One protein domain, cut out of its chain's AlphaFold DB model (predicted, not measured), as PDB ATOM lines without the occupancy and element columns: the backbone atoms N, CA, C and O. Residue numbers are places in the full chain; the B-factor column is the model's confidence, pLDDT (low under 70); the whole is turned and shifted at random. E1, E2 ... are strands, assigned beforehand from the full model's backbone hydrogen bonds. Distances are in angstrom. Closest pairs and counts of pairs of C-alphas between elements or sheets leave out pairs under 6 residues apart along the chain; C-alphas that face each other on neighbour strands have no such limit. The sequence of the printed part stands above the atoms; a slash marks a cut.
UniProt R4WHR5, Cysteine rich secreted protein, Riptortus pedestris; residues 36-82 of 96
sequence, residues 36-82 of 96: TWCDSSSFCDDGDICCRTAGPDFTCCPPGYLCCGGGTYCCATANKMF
ATOM      1  N   THR A  36      87.384 103.269  83.171       85.44
ATOM      2  CA  THR A  36      88.219 103.996  84.131       85.44
ATOM      3  C   THR A  36      89.685 103.671  83.873       85.44
ATOM      4  O   THR A  36      90.084 102.508  83.837       85.44
ATOM      5  N   TRP A  37      90.505 104.689  83.629       87.31
ATOM      6  CA  TRP A  37      91.923 104.490  83.341       87.31
ATOM      7  C   TRP A  37      92.703 104.288  84.639       87.31
ATOM      8  O   TRP A  37      92.739 105.172  85.493       87.31
ATOM      9  N   CYS A  38      93.350 103.132  84.763       87.56
ATOM     10  CA  CYS A  38      94.249 102.813  85.870       87.56
ATOM     11  C   CYS A  38      95.643 103.394  85.644       87.56
ATOM     12  O   CYS A  38      96.258 103.919  86.565       87.56
ATOM     13  N   ASP A  39      96.113 103.302  84.399       86.94
ATOM     14  CA  ASP A  39      97.407 103.781  83.923       86.94
ATOM     15  C   ASP A  39      97.306 104.108  82.418       86.94
ATOM     16  O   ASP A  39      96.228 104.040  81.837       86.94
ATOM     17  N   SER A  40      98.409 104.472  81.751       85.25
ATOM     18  CA  SER A  40      98.386 104.914  80.341       85.25
ATOM     19  C   SER A  40      97.921 103.854  79.330       85.25
ATOM     20  O   SER A  40      97.500 104.209  78.232       85.25
ATOM     21  N   SER A  41      98.017 102.567  79.672       84.25
ATOM     22  CA  SER A  41      97.655 101.438  78.799       84.25
ATOM     23  C   SER A  41      96.655 100.465  79.425       84.25
ATOM     24  O   SER A  41      96.289  99.482  78.786       84.25
ATOM     25  N   SER A  42      96.234 100.709  80.666       86.56
ATOM     26  CA  SER A  42      95.413  99.782  81.445       86.56
ATOM     27  C   SER A  42      94.187 100.507  81.969       86.56
ATOM     28  O   SER A  42      94.297 101.583  82.559       86.56
ATOM     29  N   PHE A  43      93.022  99.914  81.754       89.00
ATOM     30  CA  PHE A  43      91.736 100.445  82.178       89.00
ATOM     31  C   PHE A  43      90.857  99.313  82.704       89.00
ATOM     32  O   PHE A  43      91.026  98.162  82.300       89.00
ATOM     33  N   CYS A  44      89.938  99.657  83.596       90.19
ATOM     34  CA  CYS A  44      88.889  98.770  84.079       90.19
ATOM     35  C   CYS A  44      87.529  99.221  83.547       90.19
ATOM     36  O   CYS A  44      87.388 100.334  83.021       90.19
ATOM     37  N   ASP A  45      86.541  98.345  83.689       88.56
ATOM     38  CA  ASP A  45      85.151  98.659  83.393       88.56
ATOM     39  C   ASP A  45      84.604  99.740  84.339       88.56
ATOM     40  O   ASP A  45      85.231 100.159  85.319       88.56
ATOM     41  N   ASP A  46      83.415 100.226  84.015       83.12
ATOM     42  CA  ASP A  46      82.725 101.237  84.799       83.12
ATOM     43  C   ASP A  46      82.531 100.875  86.260       83.12
ATOM     44  O   ASP A  46      81.909  99.871  86.601       83.12
ATOM     45  N   GLY A  47      82.967 101.777  87.135       80.62
ATOM     46  CA  GLY A  47      82.762 101.641  88.574       80.62
ATOM     47  C   GLY A  47      83.703 100.647  89.253       80.62
ATOM     48  O   GLY A  47      83.682 100.569  90.483       80.62
ATOM     49  N   ASP A  48      84.553  99.953  88.497       89.25
ATOM     50  CA  ASP A  48      85.631  99.148  89.054       89.25
ATOM     51  C   ASP A  48      86.765 100.035  89.585       89.25
ATOM     52  O   ASP A  48      86.967 101.183  89.181       89.25
ATOM     53  N   ILE A  49      87.536  99.486  90.518       88.38
ATOM     54  CA  ILE A  49      88.733 100.115  91.064       88.38
ATOM     55  C   ILE A  49      89.988  99.414  90.551       88.38
ATOM     56  O   ILE A  49      90.032  98.196  90.377       88.38
ATOM     57  N   CYS A  50      91.040 100.202  90.371       91.12
ATOM     58  CA  CYS A  50      92.329  99.727  89.901       91.12
ATOM     59  C   CYS A  50      93.204  99.265  91.069       91.12
ATOM     60  O   CYS A  50      93.570 100.066  91.933       91.12
ATOM     61  N   CYS A  51      93.604  97.995  91.069       91.62
ATOM     62  CA  CYS A  51      94.527  97.436  92.046       91.62
ATOM     63  C   CYS A  51      95.899  97.182  91.423       91.62
ATOM     64  O   CYS A  51      96.067  96.316  90.569       91.62
ATOM     65  N   ARG A  52      96.902  97.943  91.876       88.31
ATOM     66  CA  ARG A  52      98.296  97.785  91.445       88.31
ATOM     67  C   ARG A  52      98.911  96.545  92.083       88.31
ATOM     68  O   ARG A  52      98.960  96.469  93.310       88.31
ATOM     69  N   THR A  53      99.409  95.627  91.259       86.31
ATOM     70  CA  THR A  53     100.183  94.467  91.723       86.31
ATOM     71  C   THR A  53     101.635  94.881  92.020       86.31
ATOM     72  O   THR A  53     102.070  95.964  91.645       86.31
ATOM     73  N   ALA A  54     102.436  94.029  92.666       80.88
ATOM     74  CA  ALA A  54     103.872  94.267  92.885       80.88
ATOM     75  C   ALA A  54     104.720  94.412  91.592       80.88
ATOM     76  O   ALA A  54     105.914  94.696  91.680       80.88
ATOM     77  N   GLY A  55     104.125  94.190  90.415       80.62
ATOM     78  CA  GLY A  55     104.739  94.334  89.095       80.62
ATOM     79  C   GLY A  55     104.142  95.494  88.280       80.62
ATOM     80  O   GLY A  55     103.571  96.419  88.854       80.62
ATOM     81  N   PRO A  56     104.264  95.463  86.941       78.44
ATOM     82  CA  PRO A  56     103.651  96.456  86.053       78.44
ATOM     83  C   PRO A  56     102.140  96.237  85.838       78.44
ATOM     84  O   PRO A  56     101.504  97.039  85.161       78.44
ATOM     85  N   ASP A  57     101.584  95.153  86.384       84.56
ATOM     86  CA  ASP A  57     100.223  94.695  86.111       84.56
ATOM     87  C   ASP A  57      99.177  95.240  87.096       84.56
ATOM     88  O   ASP A  57      99.460  95.542  88.266       84.56
ATOM     89  N   PHE A  58      97.928  95.287  86.622       88.81
ATOM     90  CA  PHE A  58      96.755  95.728  87.375       88.81
ATOM     91  C   PHE A  58      95.678  94.659  87.379       88.81
ATOM     92  O   PHE A  58      95.468  93.962  86.388       88.81
ATOM     93  N   THR A  59      94.962  94.572  88.491       89.12
ATOM     94  CA  THR A  59      93.711  93.824  88.588       89.12
ATOM     95  C   THR A  59      92.559  94.796  88.816       89.12
ATOM     96  O   THR A  59      92.707  95.801  89.514       89.12
ATOM     97  N   CYS A  60      91.415  94.514  88.199       91.69
ATOM     98  CA  CYS A  60      90.189  95.282  88.384       91.69
ATOM     99  C   CYS A  60      89.362  94.642  89.494       91.69
ATOM    100  O   CYS A  60      89.154  93.426  89.486       91.69
ATOM    101  N   CYS A  61      88.913  95.449  90.453       91.31
ATOM    102  CA  CYS A  61      88.025  94.989  91.514       91.31
ATOM    103  C   CYS A  61      86.675  95.707  91.447       91.31
ATOM    104  O   CYS A  61      86.659  96.927  91.280       91.31
ATOM    105  N   PRO A  62      85.562  94.990  91.679       89.69
ATOM    106  CA  PRO A  62      84.245  95.604  91.714       89.69
ATOM    107  C   PRO A  62      84.107  96.621  92.857       89.69
ATOM    108  O   PRO A  62      84.798  96.519  93.883       89.69
ATOM    109  N   PRO A  63      83.180  97.587  92.734       85.38
ATOM    110  CA  PRO A  63      82.946  98.581  93.771       85.38
ATOM    111  C   PRO A  63      82.544  97.909  95.091       85.38
ATOM    112  O   PRO A  63      81.773  96.950  95.128       85.38
ATOM    113  N   GLY A  64      83.081  98.410  96.206       82.75
ATOM    114  CA  GLY A  64      82.878  97.817  97.535       82.75
ATOM    115  C   GLY A  64      83.891  96.728  97.912       82.75
ATOM    116  O   GLY A  64      83.810  96.175  99.013       82.75
ATOM    117  N   TYR A  65      84.881  96.464  97.060       86.81
ATOM    118  CA  TYR A  65      86.034  95.622  97.367       86.81
ATOM    119  C   TYR A  65      87.302  96.471  97.519       86.81
ATOM    120  O   TYR A  65      87.365  97.604  97.051       86.81
ATOM    121  N   LEU A  66      88.307  95.929  98.202       87.62
ATOM    122  CA  LEU A  66      89.622  96.536  98.383       87.62
ATOM    123  C   LEU A  66      90.722  95.638  97.820       87.62
ATOM    124  O   LEU A  66      90.558  94.418  97.717       87.62
ATOM    125  N   CYS A  67      91.867  96.246  97.516       89.50
ATOM    126  CA  CYS A  67      93.056  95.548  97.044       89.50
ATOM    127  C   CYS A  67      93.758  94.820  98.201       89.50
ATOM    128  O   CYS A  67      94.294  95.453  99.112       89.50
ATOM    129  N   CYS A  68      93.801  93.491  98.153       89.25
ATOM    130  CA  CYS A  68      94.507  92.650  99.114       89.25
ATOM    131  C   CYS A  68      95.736  91.982  98.487       89.25
ATOM    132  O   CYS A  68      95.891  91.935  97.266       89.25
ATOM    133  N   GLY A  69      96.645  91.481  99.332       86.44
ATOM    134  CA  GLY A  69      97.834  90.752  98.871       86.44
ATOM    135  C   GLY A  69      98.744  91.575  97.960       86.44
ATOM    136  O   GLY A  69      99.320  91.032  97.021       86.44
ATOM    137  N   GLY A  70      98.810  92.892  98.185       83.50
ATOM    138  CA  GLY A  70      99.535  93.811  97.308       83.50
ATOM    139  C   GLY A  70      98.894  93.974  95.929       83.50
ATOM    140  O   GLY A  70      99.632  94.106  94.964       83.50
ATOM    141  N   GLY A  71      97.559  93.908  95.837       85.62
ATOM    142  CA  GLY A  71      96.802  94.112  94.596       85.62
ATOM    143  C   GLY A  71      96.668  92.876  93.709       85.62
ATOM    144  O   GLY A  71      96.333  93.011  92.541       85.62
ATOM    145  N   THR A  72      96.918  91.681  94.249       87.06
ATOM    146  CA  THR A  72      96.783  90.411  93.512       87.06
ATOM    147  C   THR A  72      95.377  89.817  93.583       87.06
ATOM    148  O   THR A  72      95.015  89.011  92.731       87.06
ATOM    149  N   TYR A  73      94.577  90.194  94.587       87.25
ATOM    150  CA  TYR A  73      93.193  89.742  94.737       87.25
ATOM    151  C   TYR A  73      92.312  90.781  95.442       87.25
ATOM    152  O   TYR A  73      92.790  91.615  96.216       87.25
ATOM    153  N   CYS A  74      91.005  90.702  95.188       90.75
ATOM    154  CA  CYS A  74      89.992  91.583  95.764       90.75
ATOM    155  C   CYS A  74      89.431  91.000  97.070       90.75
ATOM    156  O   CYS A  74      89.124  89.811  97.150       90.75
ATOM    157  N   CYS A  75      89.235  91.844  98.082       89.94
ATOM    158  CA  CYS A  75      88.575  91.490  99.342       89.94
ATOM    159  C   CYS A  75      87.328  92.344  99.557       89.94
ATOM    160  O   CYS A  75      87.367  93.543  99.303       89.94
ATOM    161  N   ALA A  76      86.240  91.770 100.072       84.44
ATOM    162  CA  ALA A  76      85.052  92.553 100.406       84.44
ATOM    163  C   ALA A  76      85.353  93.547 101.541       84.44
ATOM    164  O   ALA A  76      85.940  93.180 102.560       84.44
ATOM    165  N   THR A  77      84.900  94.794 101.391       70.12
ATOM    166  CA  THR A  77      85.039  95.829 102.435       70.12
ATOM    167  C   THR A  77      84.127  95.541 103.635       70.12
ATOM    168  O   THR A  77      84.407  95.950 104.759       70.12
ATOM    169  N   ALA A  78      83.041  94.792 103.423       61.50
ATOM    170  CA  ALA A  78      82.043  94.479 104.438       61.50
ATOM    171  C   ALA A  78      82.314  93.135 105.130       61.50
ATOM    172  O   ALA A  78      81.535  92.194 105.005       61.50
ATOM    173  N   ASN A  79      83.373  93.084 105.935       53.06
ATOM    174  CA  ASN A  79      83.399  92.190 107.086       53.06
ATOM    175  C   ASN A  79      83.214  93.043 108.341       53.06
ATOM    176  O   ASN A  79      84.101  93.777 108.773       53.06
ATOM    177  N   LYS A  80      82.005  92.961 108.905       53.44
ATOM    178  CA  LYS A  80      81.732  93.357 110.288       53.44
ATOM    179  C   LYS A  80      82.810  92.707 111.169       53.44
ATOM    180  O   LYS A  80      83.026  91.511 111.020       53.44
ATOM    181  N   MET A  81      83.424  93.487 112.065       49.09
ATOM    182  CA  MET A  81      84.612  93.182 112.899       49.09
ATOM    183  C   MET A  81      85.947  93.739 112.364       49.09
ATOM    184  O   MET A  81      86.916  93.010 112.188       49.09
ATOM    185  N   PHE A  82      86.052  95.058 112.198       49.72
ATOM    186  CA  PHE A  82      87.340  95.730 112.404       49.72
ATOM    187  C   PHE A  82      87.143  96.861 113.411       49.72
ATOM    188  O   PHE A  82      87.128  98.043 113.076       49.72
TER     189      PHE A  82
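AT A GLANCE: This is residues 36 to 82 of the 96 residues of the protein "Cysteine rich secreted protein" of Riptortus pedestris (UniProt R4WHR5). With little regular structure, this is a flat row of two small strand hairpins, E1 with E2 and E3 with E4, between a looped stretch, residues 36 to 48, and a tail, residues 78 to 82. The printed part has 47 residues, 16 in named strands E1 to E4, all strand, in two antiparallel sheets. It is only just compact, close to loose: radius of gyration of the C-alphas 11.1 A, spans 37 by 24 by 11 A.

HOW THE PARTS SIT: E1, residues 49 to 52, and E2, residues 58 to 61, form an antiparallel hairpin; N 49 and O 61 are 2.8 A apart. E3, residues 65 to 68, and E4, residues 73 to 76, form another; N 66 and O 75 are 2.8 A apart. The closest C-alphas of E1 and E3 are those of Cys 51 and Cys 67, 5.5 A.

IN THESE COORDINATES: E1, 9.9 A long, begins at C-alpha 49 (88.733, 100.115, 91.064); E2 measures 9.7 A and E3 9.1 A; E4, 10.3 A, ends at C-alpha 76 (85.052, 92.553, 100.406).

THE WHOLE: The C-alphas farthest apart, of Ser 41 and Met 81, lie 37.4 A apart. The printed part has no cut. Residues 78 to 82 have pLDDT under 70.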